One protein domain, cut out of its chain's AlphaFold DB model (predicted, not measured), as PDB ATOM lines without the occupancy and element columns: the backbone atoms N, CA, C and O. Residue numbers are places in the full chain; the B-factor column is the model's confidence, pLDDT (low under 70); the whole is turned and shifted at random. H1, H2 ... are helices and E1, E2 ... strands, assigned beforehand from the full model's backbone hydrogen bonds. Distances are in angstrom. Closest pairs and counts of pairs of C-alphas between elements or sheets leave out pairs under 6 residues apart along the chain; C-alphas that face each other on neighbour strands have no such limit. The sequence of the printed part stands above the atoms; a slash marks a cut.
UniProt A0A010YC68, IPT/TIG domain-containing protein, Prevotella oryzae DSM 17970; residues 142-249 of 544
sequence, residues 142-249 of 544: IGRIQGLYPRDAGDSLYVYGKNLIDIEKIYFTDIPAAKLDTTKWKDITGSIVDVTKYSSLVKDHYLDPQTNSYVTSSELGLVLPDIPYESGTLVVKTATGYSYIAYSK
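What this domain is: This is residues 142 to 249 of the 544 residues of the protein "IPT/TIG domain-containing protein" of Prevotella oryzae DSM 17970 (UniProt A0A010YC68). Two antiparallel sheets, E1 E2 E5 E4 and E3 E6 E7, lie partly face to face as a sandwich, their strands crossed, and the far end of the long hairpin of E4 and E5, around Pro 209, reaches past the smaller sheet. The short helix H1 covers part of the smaller sheet's other face, and the long link after it runs back past edge strand E3. The printed part has 108 residues, with one named helix and seven named strands in the order E1 E2 E3 H1 E4 E5 E6 E7; the class is mostly strand. The whole is compact, with a radius of gyration of the C-alphas of 14.0 A and spans of 42 by 30 by 21 A.

Where its parts are: Find C-alpha 142 at (113.753, 71.474, 118.226), where E1 begins; it runs to residue 146. E2 takes residues 156 to 162, 19.7 A long, and E3 residues 167 to 173, 17.0 A. H1 is residues 177 to 181, 6.5 A. At C-alpha 198, (104.108, 81.410, 111.627), E4 begins and runs 27.3 A to residue 208. E5, residues 213 to 223, returns over 31.8 A. E6 is residues 231 to 238, 22.8 A; E7, residues 242 to 248, ends at C-alpha 248, (112.713, 82.956, 128.198), 19.3 A from its first C-alpha.

How they stand to each other: Begin with the larger sheet, where E1 and E2 form a hairpin: look for N 146 and O 158, 2.7 A apart. Beside E2, antiparallel at 170 degrees, E5 has N 220 at 2.9 A from O 159. E4 and E5 form a hairpin, with N 199 and O 221 2.8 A apart. In the other sheet, E3 and E6 are antiparallel, N 235 and O 171 being 2.8 A apart. E6 and E7 form a hairpin, with N 236 and O 243 at 2.8 A. The strands of the two sheets stand at 52 degrees, and the facing parts are 10.2 A centre to centre. The closest C-alphas of E1 and E7 are those of Ile 142 and Ser 243, 6.1 A. H1 is on the sheet E3 E6 E7 at a height of 8.9 A, only just over E7, onto which 3 of its 5 C-alphas fall; Ala 177 and Ala 246 have their closest C-alphas, 5.4 A. In H1 the O i to N i+4 pair is within hydrogen-bond range. Residues 193 to 194 pair antiparallel with residues 171 to 172 of E3.

The domain as a whole: The two C-alphas farthest apart are those of Pro 209 and Pro 228, 43.1 A. The printed part has no cut. The link from H1 to E4, residues 182 to 197, is long. Mean pLDDT of the printed part is 92.2; look for values under 70 at residues 201 to 203.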
ATOM      1  N   ILE A 142     113.344  70.068 118.238       96.31
ATOM      2  CA  ILE A 142     113.753  71.474 118.226       96.31
ATOM      3  C   ILE A 142     115.156  71.548 118.819       96.31
ATOM      4  O   ILE A 142     115.400  71.036 119.906       96.31
ATOM      5  N   GLY A 143     116.073  72.186 118.098       95.38
ATOM      6  CA  GLY A 143     117.452  72.387 118.537       95.38
ATOM      7  C   GLY A 143     117.679  73.743 119.202       95.38
ATOM      8  O   GLY A 143     118.378  73.816 120.207       95.38
ATOM      9  N   ARG A 144     117.111  74.829 118.656       95.12
ATOM     10  CA  ARG A 144     117.295  76.183 119.211       95.12
ATOM     11  C   ARG A 144     116.200  77.165 118.797       95.12
ATOM     12  O   ARG A 144     115.604  77.024 117.731       95.12
ATOM     13  N   ILE A 145     116.027  78.206 119.612       95.44
ATOM     14  CA  ILE A 145     115.292  79.432 119.272       95.44
ATOM     15  C   ILE A 145     116.314  80.549 119.052       95.44
ATOM     16  O   ILE A 145     117.153  80.801 119.914       95.44
ATOM     17  N   GLN A 146     116.216  81.240 117.926       94.56
ATOM     18  CA  GLN A 146     116.987  82.430 117.597       94.56
ATOM     19  C   GLN A 146     116.073  83.658 117.612       94.56
ATOM     20  O   GLN A 146     115.002  83.654 117.010       94.56
ATOM     21  N   GLY A 147     116.527  84.718 118.269       93.50
ATOM     22  CA  GLY A 147     115.861  86.014 118.332       93.50
ATOM     23  C   GLY A 147     116.625  86.950 119.261       93.50
ATOM     24  O   GLY A 147     117.426  86.482 120.075       93.50
ATOM     25  N   LEU A 148     116.393  88.254 119.119       93.94
ATOM     26  CA  LEU A 148     116.976  89.258 120.008       93.94
ATOM     27  C   LEU A 148     116.278  89.241 121.372       93.94
ATOM     28  O   LEU A 148     115.237  88.612 121.546       93.94
ATOM     29  N   TYR A 149     116.906  89.885 122.351       95.38
ATOM     30  CA  TYR A 149     116.385  89.996 123.708       95.38
ATOM     31  C   TYR A 149     116.300  91.481 124.106       95.38
ATOM     32  O   TYR A 149     117.165  92.253 123.689       95.38
ATOM     33  N   PRO A 150     115.349  91.880 124.972       95.38
ATOM     34  CA  PRO A 150     114.220  91.076 125.441       95.38
ATOM     35  C   PRO A 150     113.286  90.703 124.282       95.38
ATOM     36  O   PRO A 150     113.261  91.384 123.268       95.38
ATOM     37  N   ARG A 151     112.574  89.586 124.424       95.19
ATOM     38  CA  ARG A 151     111.615  89.107 123.426       95.19
ATOM     39  C   ARG A 151     110.247  89.699 123.731       95.19
ATOM     40  O   ARG A 151     109.607  89.297 124.706       95.19
ATOM     41  N   ASP A 152     109.825  90.660 122.928       94.88
ATOM     42  CA  ASP A 152     108.568  91.376 123.094       94.88
ATOM     43  C   ASP A 152     107.528  90.949 122.049       94.88
ATOM     44  O   ASP A 152     107.837  90.424 120.976       94.88
ATOM     45  N   ALA A 153     106.251  91.129 122.390       96.50
ATOM     46  CA  ALA A 153     105.149  90.755 121.515       96.50
ATOM     47  C   ALA A 153     105.288  91.444 120.146       96.50
ATOM     48  O   ALA A 153     105.439  92.663 120.062       96.50
ATOM     49  N   GLY A 154     105.198  90.663 119.072       96.06
ATOM     50  CA  GLY A 154     105.422  91.125 117.702       96.06
ATOM     51  C   GLY A 154     106.823  90.852 117.151       96.06
ATOM     52  O   GLY A 154     106.994  90.948 115.935       96.06
ATOM     53  N   ASP A 155     107.791  90.456 117.981       96.69
ATOM     54  CA  ASP A 155     109.132  90.090 117.519       96.69
ATOM     55  C   ASP A 155     109.118  88.846 116.625       96.69
ATOM     56  O   ASP A 155     108.354  87.901 116.831       96.69
ATOM     57  N   SER A 156     110.031  88.816 115.656       95.31
ATOM     58  CA  SER A 156     110.285  87.628 114.839       95.31
ATOM     59  C   SER A 156     111.273  86.701 115.545       95.31
ATOM     60  O   SER A 156     112.428  87.076 115.762       95.31
ATOM     61  N   LEU A 157     110.852  85.471 115.839       95.62
ATOM     62  CA  LEU A 157     111.733  84.394 116.295       95.62
ATOM     63  C   LEU A 157     111.883  83.331 115.206       95.62
ATOM     64  O   LEU A 157     110.948  83.051 114.457       95.62
ATOM     65  N   TYR A 158     113.050  82.696 115.157       95.38
ATOM     66  CA  TYR A 158     113.334  81.572 114.268       95.38
ATOM     67  C   TYR A 158     113.659  80.334 115.087       95.38
ATOM     68  O   TYR A 158     114.549  80.342 115.935       95.38
ATOM     69  N   VAL A 159     112.943  79.253 114.829       95.75
ATOM     70  CA  VAL A 159     113.092  77.980 115.526       95.75
ATOM     71  C   VAL A 159     113.737  76.999 114.565       95.75
ATOM     72  O   VAL A 159     113.224  76.756 113.475       95.75
ATOM     73  N   TYR A 160     114.869  76.441 114.973       95.31
ATOM     74  CA  TYR A 160     115.644  75.504 114.170       95.31
ATOM     75  C   TYR A 160     115.526  74.113 114.761       95.31
ATOM     76  O   TYR A 160     115.667  73.938 115.975       95.31
ATOM     77  N   GLY A 161     115.313  73.123 113.907       94.50
ATOM     78  CA  GLY A 161     115.117  71.750 114.337       94.50
ATOM     79  C   GLY A 161     115.146  70.754 113.187       94.50
ATOM     80  O   GLY A 161     115.580  71.067 112.076       94.50
ATOM     81  N   LYS A 162     114.670  69.547 113.473       93.50
ATOM     82  CA  LYS A 162     114.463  68.478 112.500       93.50
ATOM     83  C   LYS A 162     113.003  68.034 112.515       93.50
ATOM     84  O   LYS A 162     112.385  67.988 113.577       93.50
ATOM     85  N   ASN A 163     112.484  67.666 111.351       92.69
ATOM     86  CA  ASN A 163     111.160  67.084 111.131       92.69
ATOM     87  C   ASN A 163     110.006  67.913 111.734       92.69
ATOM     88  O   ASN A 163     109.022  67.357 112.213       92.69
ATOM     89  N   LEU A 164     110.107  69.249 111.718       92.44
ATOM     90  CA  LEU A 164     109.009  70.147 112.110       92.44
ATOM     91  C   LEU A 164     108.015  70.283 110.942       92.44
ATOM     92  O   LEU A 164     107.884  71.341 110.326       92.44
ATOM     93  N   ILE A 165     107.362  69.174 110.604       89.75
ATOM     94  CA  ILE A 165     106.446  69.014 109.465       89.75
ATOM     95  C   ILE A 165     105.097  68.477 109.928       89.75
ATOM     96  O   ILE A 165     104.985  67.993 111.052       89.75
ATOM     97  N   ASP A 166     104.068  68.616 109.087       89.81
ATOM     98  CA  ASP A 166     102.675  68.318 109.452       89.81
ATOM     99  C   ASP A 166     102.303  68.943 110.816       89.81
ATOM    100  O   ASP A 166     101.802  68.279 111.726       89.81
ATOM    101  N   ILE A 167     102.641  70.229 110.984       92.00
ATOM    102  CA  ILE A 167     102.427  70.982 112.224       92.00
ATOM    103  C   ILE A 167     100.923  71.140 112.466       92.00
ATOM    104  O   ILE A 167     100.223  71.773 111.679       92.00
ATOM    105  N   GLU A 168     100.449  70.614 113.592       92.94
ATOM    106  CA  GLU A 168      99.065  70.741 114.054       92.94
ATOM    107  C   GLU A 168      98.879  71.985 114.931       92.94
ATOM    108  O   GLU A 168      97.838  72.640 114.875       92.94
ATOM    109  N   LYS A 169      99.869  72.302 115.779       94.81
ATOM    110  CA  LYS A 169      99.789  73.428 116.719       94.81
ATOM    111  C   LYS A 169     101.167  73.933 117.139       94.81
ATOM    112  O   LYS A 169     102.056  73.135 117.421       94.81
ATOM    113  N   ILE A 170     101.321  75.249 117.273       96.62
ATOM    114  CA  ILE A 170     102.487  75.886 117.903       96.62
ATOM    115  C   ILE A 170     101.979  76.791 119.021       96.62
ATOM    116  O   ILE A 170     101.037  77.557 118.815       96.62
ATOM    117  N   TYR A 171     102.565  76.689 120.207       97.56
ATOM    118  CA  TYR A 171     102.150  77.483 121.360       97.56
ATOM    119  C   TYR A 171     103.253  77.587 122.406       97.56
ATOM    120  O   TYR A 171     104.173  76.771 122.446       97.56
ATOM    121  N   PHE A 172     103.133  78.578 123.277       98.12
ATOM    122  CA  PHE A 172     103.919  78.684 124.497       98.12
ATOM    123  C   PHE A 172     103.106  78.177 125.690       98.12
ATOM    124  O   PHE A 172     101.881  78.310 125.715       98.12
ATOM    125  N   THR A 173     103.781  77.597 126.678       97.88
ATOM    126  CA  THR A 173     103.212  77.249 127.990       97.88
ATOM    127  C   THR A 173     104.143  77.712 129.112       97.88
ATOM    128  O   THR A 173     105.358  77.779 128.922       97.88
ATOM    129  N   ASP A 174     103.588  78.008 130.284       97.31
ATOM    130  CA  ASP A 174     104.330  78.357 131.504       97.31
ATOM    131  C   ASP A 174     105.007  77.140 132.162       97.31
ATOM    132  O   ASP A 174     105.839  77.286 133.060       97.31
ATOM    133  N   ILE A 175     104.687  75.924 131.710       96.69
ATOM    134  CA  ILE A 175     105.334  74.702 132.188       96.69
ATOM    135  C   ILE A 175     106.812  74.701 131.757       96.69
ATOM    136  O   ILE A 175     107.091  74.753 130.558       96.69
ATOM    137  N   PRO A 176     107.778  74.570 132.690       95.94
ATOM    138  CA  PRO A 176     109.193  74.450 132.344       95.94
ATOM    139  C   PRO A 176     109.496  73.152 131.587       95.94
ATOM    140  O   PRO A 176     108.996  72.090 131.967       95.94
ATOM    141  N   ALA A 177     110.388  73.212 130.596       94.25
ATOM    142  CA  ALA A 177     110.750  72.066 129.755       94.25
ATOM    143  C   ALA A 177     111.182  70.825 130.567       94.25
ATOM    144  O   ALA A 177     110.720  69.723 130.290       94.25
ATOM    145  N   ALA A 178     111.929  71.009 131.664       94.25
ATOM    146  CA  ALA A 178     112.361  69.913 132.542       94.25
ATOM    147  C   ALA A 178     111.201  69.100 133.166       94.25
ATOM    148  O   ALA A 178     111.356  67.919 133.486       94.25
ATOM    149  N   LYS A 179     110.016  69.706 133.351       93.81
ATOM    150  CA  LYS A 179     108.816  68.974 133.798       93.81
ATOM    151  C   LYS A 179     108.187  68.159 132.670       93.81
ATOM    152  O   LYS A 179     107.577  67.124 132.936       93.81
ATOM    153  N   LEU A 180     108.318  68.622 131.429       92.12
ATOM    154  CA  LEU A 180     107.840  67.893 130.260       92.12
ATOM    155  C   LEU A 180     108.688  66.645 130.008       92.12
ATOM    156  O   LEU A 180     108.122  65.589 129.752       92.12
ATOM    157  N   ASP A 181     110.004  66.729 130.221       90.38
ATOM    158  CA  ASP A 181     110.943  65.612 130.019       90.38
ATOM    159  C   ASP A 181     110.664  64.393 130.910       90.38
ATOM    160  O   ASP A 181     110.992  63.260 130.563       90.38
ATOM    161  N   THR A 182     110.055  64.616 132.073       90.88
ATOM    162  CA  THR A 182     109.832  63.581 133.093       90.88
ATOM    163  C   THR A 182     108.402  63.051 133.124       90.88
ATOM    164  O   THR A 182     108.105  62.113 133.862       90.88
ATOM    165  N   THR A 183     107.507  63.619 132.316       87.19
ATOM    166  CA  THR A 183     106.073  63.333 132.378       87.19
ATOM    167  C   THR A 183     105.553  62.936 131.001       87.19
ATOM    168  O   THR A 183     105.822  63.599 130.006       87.19
ATOM    169  N   LYS A 184     104.763  61.860 130.922       84.88
ATOM    170  CA  LYS A 184     104.057  61.506 129.681       84.88
ATOM    171  C   LYS A 184     102.797  62.357 129.552       84.88
ATOM    172  O   LYS A 184     101.886  62.230 130.366       84.88
ATOM    173  N   TRP A 185     102.732  63.183 128.514       81.81
ATOM    174  CA  TRP A 185     101.591  64.060 128.250       81.81
ATOM    175  C   TRP A 185     100.742  63.518 127.105       81.81
ATOM    176  O   TRP A 185     101.266  63.221 126.033       81.81
ATOM    177  N   LYS A 186      99.424  63.424 127.320       83.25
ATOM    178  CA  LYS A 186      98.466  63.268 126.215       83.25
ATOM    179  C   LYS A 186      98.303  64.597 125.479       83.25
ATOM    180  O   LYS A 186      98.470  64.650 124.270       83.25
ATOM    181  N   ASP A 187      98.048  65.652 126.250       88.25
ATOM    182  CA  ASP A 187      98.071  67.043 125.817       88.25
ATOM    183  C   ASP A 187      98.818  67.856 126.881       88.25
ATOM    184  O   ASP A 187      98.573  67.685 128.076       88.25
ATOM    185  N   ILE A 188      99.755  68.711 126.464       91.94
ATOM    186  CA  ILE A 188     100.503  69.573 127.390       91.94
ATOM    187  C   ILE A 188      99.597  70.734 127.813       91.94
ATOM    188  O   ILE A 188      99.069  71.440 126.955       91.94
ATOM    189  N   THR A 189      99.431  70.918 129.124       91.25
ATOM    190  CA  THR A 189      98.546  71.928 129.730       91.25
ATOM    191  C   THR A 189      99.305  73.207 130.128       91.25
ATOM    192  O   THR A 189     100.370  73.497 129.583       91.25
ATOM    193  N   GLY A 190      98.772  73.965 131.094       92.19
ATOM    194  CA  GLY A 190      99.363  75.200 131.618       92.19
ATOM    195  C   GLY A 190      98.667  76.449 131.086       92.19
ATOM    196  O   GLY A 190      97.575  76.373 130.516       92.19
ATOM    197  N   SER A 191      99.306  77.599 131.268       96.12
ATOM    198  CA  SER A 191      98.893  78.865 130.663       96.12
ATOM    199  C   SER A 191      99.334  78.907 129.198       96.12
ATOM    200  O   SER A 191     100.430  79.362 128.866       96.12
ATOM    201  N   ILE A 192      98.474  78.397 128.318       97.00
ATOM    202  CA  ILE A 192      98.762  78.258 126.888       97.00
ATOM    203  C   ILE A 192      98.551  79.582 126.148       97.00
ATOM    204  O   ILE A 192      97.502  80.211 126.278       97.00
ATOM    205  N   VAL A 193      99.526  79.954 125.317       98.06
ATOM    206  CA  VAL A 193      99.435  81.073 124.370       98.06
ATOM    207  C   VAL A 193      99.722  80.563 122.961       98.06
ATOM    208  O   VAL A 193     100.845  80.162 122.653       98.06
ATOM    209  N   ASP A 194      98.706  80.575 122.101       97.50
ATOM    210  CA  ASP A 194      98.804  80.042 120.742       97.50
ATOM    211  C   ASP A 194      99.588  80.977 119.809       97.50
ATOM    212  O   ASP A 194      99.390  82.194 119.790       97.50
ATOM    213  N   VAL A 195     100.455  80.394 118.980       96.81
ATOM    214  CA  VAL A 195     101.173  81.103 117.917       96.81
ATOM    215  C   VAL A 195     100.357  81.001 116.633       96.81
ATOM    216  O   VAL A 195     100.324  79.964 115.976       96.81
ATOM    217  N   THR A 196      99.688  82.090 116.261       93.56
ATOM    218  CA  THR A 196      98.793  82.133 115.087       93.56
ATOM    219  C   THR A 196      99.474  82.624 113.811       93.56
ATOM    220  O   THR A 196      98.966  82.406 112.714       93.56
ATOM    221  N   LYS A 197     100.629  83.285 113.937       92.88
ATOM    222  CA  LYS A 197     101.420  83.812 112.823       92.88
ATOM    223  C   LYS A 197     102.763  83.101 112.774       92.88
ATOM    224  O   LYS A 197     103.678  83.439 113.524       92.88
ATOM    225  N   TYR A 198     102.871  82.130 111.881       91.50
ATOM    226  CA  TYR A 198     104.108  81.410 111.627       91.50
ATOM    227  C   TYR A 198     104.245  81.075 110.143       91.50
ATOM    228  O   TYR A 198     103.258  80.985 109.414       91.50
ATOM    229  N   SER A 199     105.479  80.880 109.705       87.38
ATOM    230  CA  SER A 199     105.822  80.314 108.409       87.38
ATOM    231  C   SER A 199     106.745  79.125 108.638       87.38
ATOM    232  O   SER A 199     107.752  79.222 109.336       87.38
ATOM    233  N   SER A 200     106.387  77.978 108.066       70.44
ATOM    234  CA  SER A 200     107.262  76.809 108.056       70.44
ATOM    235  C   SER A 200     108.036  76.789 106.747       70.44
ATOM    236  O   SER A 200     107.442  76.859 105.669       70.44
ATOM    237  N   LEU A 201     109.360  76.716 106.842       66.06
ATOM    238  CA  LEU A 201     110.244  76.471 105.716       66.06
ATOM    239  C   LEU A 201     110.884  75.096 105.916       66.06
ATOM    240  O   LEU A 201     111.736  74.892 106.786       66.06
ATOM    241  N   VAL A 202     110.469  74.148 105.080       64.31
ATOM    242  CA  VAL A 202     111.172  72.877 104.897       64.31
ATOM    243  C   VAL A 202     112.404  73.177 104.054       64.31
ATOM    244  O   VAL A 202     112.259  73.613 102.914       64.31
ATOM    245  N   LYS A 203     113.603  73.021 104.624       64.69
ATOM    246  CA  LYS A 203     114.839  73.417 103.935       64.69
ATOM    247  C   LYS A 203     115.484  72.253 103.193       64.69
ATOM    248  O   LYS A 203     115.692  72.377 101.997       64.69
ATOM    249  N   ASP A 204     115.700  71.116 103.861       83.50
ATOM    250  CA  ASP A 204     116.413  69.974 103.271       83.50
ATOM    251  C   ASP A 204     115.873  68.642 103.797       83.50
ATOM    252  O   ASP A 204     115.910  68.419 105.004       83.50
ATOM    253  N   HIS A 205     115.422  67.746 102.917       88.31
ATOM    254  CA  HIS A 205     115.037  66.371 103.256       88.31
ATOM    255  C   HIS A 205     116.052  65.391 102.656       88.31
ATOM    256  O   HIS A 205     116.237  65.357 101.438       88.31
ATOM    257  N   TYR A 206     116.748  64.632 103.502       88.69
ATOM    258  CA  TYR A 206     117.882  63.798 103.098       88.69
ATOM    259  C   TYR A 206     117.984  62.522 103.938       88.69
ATOM    260  O   TYR A 206     117.491  62.461 105.061       88.69
ATOM    261  N   LEU A 207     118.662  61.510 103.398       88.25
ATOM    262  CA  LEU A 207     119.027  60.304 104.137       88.25
ATOM    263  C   LEU A 207     120.258  60.595 105.004       88.25
ATOM    264  O   LEU A 207     121.328  60.899 104.476       88.25
ATOM    265  N   ASP A 208     120.118  60.514 106.326       85.56
ATOM    266  CA  ASP A 208     121.236  60.666 107.254       85.56
ATOM    267  C   ASP A 208     122.152  59.428 107.164       85.56
ATOM    268  O   ASP A 208     121.714  58.318 107.484       85.56
ATOM    269  N   PRO A 209     123.425  59.582 106.751       84.25
ATOM    270  CA  PRO A 209     124.329  58.454 106.543       84.25
ATOM    271  C   PRO A 209     124.745  57.758 107.844       84.25
ATOM    272  O   PRO A 209     125.229  56.630 107.791       84.25
ATOM    273  N   GLN A 210     124.589  58.402 109.008       85.94
ATOM    274  CA  GLN A 210     124.937  57.799 110.299       85.94
ATOM    275  C   GLN A 210     123.810  56.924 110.837       85.94
ATOM    276  O   GLN A 210     124.062  55.864 111.407       85.94
ATOM    277  N   THR A 211     122.567  57.374 110.671       82.81
ATOM    278  CA  THR A 211     121.381  56.693 111.212       82.81
ATOM    279  C   THR A 211     120.633  55.869 110.166       82.81
ATOM    280  O   THR A 211     119.707  55.137 110.518       82.81
ATOM    281  N   ASN A 212     121.023  55.979 108.890       82.25
ATOM    282  CA  ASN A 212     120.346  55.388 107.736       82.25
ATOM    283  C   ASN A 212     118.824  55.630 107.783       82.25
ATOM    284  O   ASN A 212     118.014  54.725 107.596       82.25
ATOM    285  N   SER A 213     118.445  56.859 108.138       82.06
ATOM    286  CA  SER A 213     117.060  57.297 108.306       82.06
ATOM    287  C   SER A 213     116.880  58.669 107.675       82.06
ATOM    288  O   SER A 213     117.792  59.495 107.702       82.06
ATOM    289  N   TYR A 214     115.714  58.926 107.090       88.38
ATOM    290  CA  TYR A 214     115.439  60.236 106.512       88.38
ATOM    291  C   TYR A 214     115.271  61.294 107.600       88.38
ATOM    292  O   TYR A 214     114.666  61.058 108.648       88.38
ATOM    293  N   VAL A 215     115.826  62.472 107.339       89.69
ATOM    294  CA  VAL A 215     115.794  63.632 108.219       89.69
ATOM    295  C   VAL A 215     115.460  64.856 107.387       89.69
ATOM    296  O   VAL A 215     116.014  65.068 106.310       89.69
ATOM    297  N   THR A 216     114.577  65.690 107.923       90.69
ATOM    298  CA  THR A 216     114.231  66.978 107.335       90.69
ATOM    299  C   THR A 216     114.749  68.107 108.209       90.69
ATOM    300  O   THR A 216     114.262  68.286 109.320       90.69
ATOM    301  N   SER A 217     115.699  68.904 107.729       92.56
ATOM    302  CA  SER A 217     116.077  70.162 108.377       92.56
ATOM    303  C   SER A 217     114.918  71.155 108.291       92.56
ATOM    304  O   SER A 217     114.383  71.416 107.208       92.56
ATOM    305  N   SER A 218     114.530  71.721 109.432       92.44
ATOM    306  CA  SER A 218     113.374  72.610 109.533       92.44
ATOM    307  C   SER A 218     113.748  73.958 110.134       92.44
ATOM    308  O   SER A 218     114.448  74.029 111.148       92.44
ATOM    309  N   GLU A 219     113.222  75.022 109.529       93.56
ATOM    310  CA  GLU A 219     113.220  76.369 110.090       93.56
ATOM    311  C   GLU A 219     111.781  76.873 110.163       93.56
ATOM    312  O   GLU A 219     111.066  76.918 109.164       93.56
ATOM    313  N   LEU A 220     111.365  77.260 111.360       93.25
ATOM    314  CA  LEU A 220     110.050  77.814 111.624       93.25
ATOM    315  C   LEU A 220     110.221  79.275 112.044       93.25
ATOM    316  O   LEU A 220     110.745  79.555 113.121       93.25
ATOM    317  N   GLY A 221     109.787  80.197 111.190       94.44
ATOM    318  CA  GLY A 221     109.649  81.604 111.549       94.44
ATOM    319  C   GLY A 221     108.331  81.811 112.287       94.44
ATOM    320  O   GLY A 221     107.290  81.341 111.831       94.44
ATOM    321  N   LEU A 222     108.349  82.506 113.419       95.06
ATOM    322  CA  LEU A 222     107.140  82.851 114.163       95.06
ATOM    323  C   LEU A 222     107.151  84.309 114.603       95.06
ATOM    324  O   LEU A 222     108.206  84.867 114.899       95.06
ATOM    325  N   VAL A 223     105.965  84.909 114.657       96.25
ATOM    326  CA  VAL A 223     105.750  86.204 115.307       96.25
ATOM    327  C   VAL A 223     105.330  85.926 116.741       96.25
ATOM    328  O   VAL A 223     104.334  85.235 116.973       96.25
ATOM    329  N   LEU A 224     106.096  86.443 117.696       96.62
ATOM    330  CA  LEU A 224     105.881  86.206 119.114       96.62
ATOM    331  C   LEU A 224     104.524  86.788 119.550       96.62
ATOM    332  O   LEU A 224     104.300  87.990 119.372       96.62
ATOM    333  N   PRO A 225     103.595  85.978 120.091       97.00
ATOM    334  CA  PRO A 225     102.373  86.501 120.692       97.00
ATOM    335  C   PRO A 225     102.674  87.238 122.006       97.00
ATOM    336  O   PRO A 225     103.787  87.191 122.523       97.00
ATOM    337  N   ASP A 226     101.666  87.906 122.564       96.50
ATOM    338  CA  ASP A 226     101.770  88.474 123.910       96.50
ATOM    339  C   ASP A 226     101.746  87.349 124.958       96.50
ATOM    340  O   ASP A 226     100.744  86.644 125.104       96.50
ATOM    341  N   ILE A 227     102.881  87.130 125.629       96.31
ATOM    342  CA  ILE A 227     103.084  86.039 126.588       96.31
ATOM    343  C   ILE A 227     103.090  86.622 128.010       96.31
ATOM    344  O   ILE A 227     103.950  87.448 128.318       96.31
ATOM    345  N   PRO A 228     102.205  86.165 128.919       95.38
ATOM    346  CA  PRO A 228     102.042  86.759 130.248       95.38
ATOM    347  C   PRO A 228     103.083  86.288 131.285       95.38
ATOM    348  O   PRO A 228     102.923  86.547 132.476       95.38
ATOM    349  N   TYR A 229     104.127  85.570 130.866       95.38
ATOM    350  CA  TYR A 229     105.176  85.025 131.731       95.38
ATOM    351  C   TYR A 229     106.572  85.199 131.122       95.38
ATOM    352  O   TYR A 229     106.766  85.146 129.909       95.38
ATOM    353  N   GLU A 230     107.568  85.369 131.992       94.06
ATOM    354  CA  GLU A 230     108.964  85.633 131.609       94.06
ATOM    355  C   GLU A 230     109.728  84.375 131.166       94.06
ATOM    356  O   GLU A 230     110.744  84.470 130.478       94.06
ATOM    357  N   SER A 231     109.264  83.187 131.557       95.69
ATOM    358  CA  SER A 231     109.896  81.911 131.219       95.69
ATOM    359  C   SER A 231     108.867  80.799 131.096       95.69
ATOM    360  O   SER A 231     107.866  80.806 131.808       95.69
ATOM    361  N   GLY A 232     109.145  79.823 130.243       96.69
ATOM    362  CA  GLY A 232     108.269  78.691 129.994       96.69
ATOM    363  C   GLY A 232     108.856  77.793 128.915       96.69
ATOM    364  O   GLY A 232     110.067  77.556 128.877       96.69
ATOM    365  N   THR A 233     108.006  77.325 128.014       97.75
ATOM    366  CA  THR A 233     108.392  76.406 126.946       97.75
ATOM    367  C   THR A 233     107.677  76.759 125.650       97.75
ATOM    368  O   THR A 233     106.465  76.961 125.651       97.75
ATOM    369  N   LEU A 234     108.416  76.782 124.540       98.00
ATOM    370  CA  LEU A 234     107.843  76.728 123.197       98.00
ATOM    371  C   LEU A 234     107.547  75.271 122.843       98.00
ATOM    372  O   LEU A 234     108.444  74.430 122.912       98.00
ATOM    373  N   VAL A 235     106.327  74.989 122.403       97.56
ATOM    374  CA  VAL A 235     105.860  73.663 122.000       97.56
ATOM    375  C   VAL A 235     105.430  73.682 120.535       97.56
ATOM    376  O   VAL A 235     104.657  74.540 120.109       97.56
ATOM    377  N   VAL A 236     105.890  72.689 119.777       95.81
ATOM    378  CA  VAL A 236     105.442  72.374 118.418       95.81
ATOM    379  C   VAL A 236     104.822  70.976 118.439       95.81
ATOM    380  O   VAL A 236     105.511  69.981 118.663       95.81
ATOM    381  N   LYS A 237     103.507  70.898 118.222       94.56
ATOM    382  CA  LYS A 237     102.757  69.655 118.019       94.56
ATOM    383  C   LYS A 237     102.675  69.369 116.521       94.56
ATOM    384  O   LYS A 237     102.202  70.206 115.755       94.56
ATOM    385  N   THR A 238     103.123  68.189 116.124       92.50
ATOM    386  CA  THR A 238     103.051  67.650 114.759       92.50
ATOM    387  C   THR A 238     102.153  66.418 114.733       92.50
ATOM    388  O   THR A 238     101.862  65.847 115.789       92.50
ATOM    389  N   ALA A 239     101.786  65.947 113.541       90.00
ATOM    390  CA  ALA A 239     101.032  64.706 113.372       90.00
ATOM    391  C   ALA A 239     101.703  63.476 114.021       90.00
ATOM    392  O   ALA A 239     101.004  62.534 114.419       90.00
ATOM    393  N   THR A 240     103.036  63.479 114.149       89.25
ATOM    394  CA  THR A 240     103.816  62.386 114.756       89.25
ATOM    395  C   THR A 240     103.983  62.555 116.270       89.25
ATOM    396  O   THR A 240     104.036  61.565 116.997       89.25
ATOM    397  N   GLY A 241     104.010  63.789 116.781       90.50
ATOM    398  CA  GLY A 241     104.134  64.040 118.216       90.50
ATOM    399  C   GLY A 241     104.559  65.459 118.578       90.50
ATOM    400  O   GLY A 241     104.505  66.381 117.763       90.50
ATOM    401  N   TYR A 242     104.989  65.628 119.827       93.31
ATOM    402  CA  TYR A 242     105.448  66.904 120.371       93.31
ATOM    403  C   TYR A 242     106.963  67.051 120.252       93.31
ATOM    404  O   TYR A 242     107.706  66.109 120.507       93.31
ATOM    405  N   SER A 243     107.409  68.269 119.972       95.56
ATOM    406  CA  SER A 243     108.761  68.725 120.271       95.56
ATOM    407  C   SER A 243     108.687  70.065 120.982       95.56
ATOM    408  O   SER A 243     107.815  70.881 120.690       95.56
ATOM    409  N   TYR A 244     109.601  70.317 121.910       97.00
ATOM    410  CA  TYR A 244     109.573  71.531 122.710       97.00
ATOM    411  C   TYR A 244     110.977  71.964 123.137       97.00
ATOM    412  O   TYR A 244     111.917  71.174 123.102       97.00
ATOM    413  N   ILE A 245     111.123  73.233 123.511       97.69
ATOM    414  CA  ILE A 245     112.373  73.806 124.021       97.69
ATOM    415  C   ILE A 245     112.061  74.927 125.015       97.69
ATOM    416  O   ILE A 245     111.049  75.622 124.884       97.69
ATOM    417  N   ALA A 246     112.932  75.113 126.008       97.25
ATOM    418  CA  ALA A 246     112.798  76.196 126.973       97.25
ATOM    419  C   ALA A 246     112.714  77.567 126.279       97.25
ATOM    420  O   ALA A 246     113.439  77.860 125.324       97.25
ATOM    421  N   TYR A 247     111.827  78.413 126.791       96.44
ATOM    422  CA  TYR A 247     111.650  79.796 126.377       96.44
ATOM    423  C   TYR A 247     111.924  80.721 127.560       96.44
ATOM    424  O   TYR A 247     111.467  80.473 128.676       96.44
ATOM    425  N   SER A 248     112.612  81.823 127.292       95.94
ATOM    426  CA  SER A 248     112.713  82.956 128.198       95.94
ATOM    427  C   SER A 248     112.536  84.257 127.425       95.94
ATOM    428  O   SER A 248     112.912  84.353 126.251       95.94
ATOM    429  N   LYS A 249     111.955  85.257 128.088       95.94
ATOM    430  CA  LYS A 249     111.825  86.625 127.585       95.94
ATOM    431  C   LYS A 249     113.149  87.384 127.650       95.94
ATOM    432  O   LYS A 249     113.402  88.233 126.802       95.94
TER     433      LYS A 249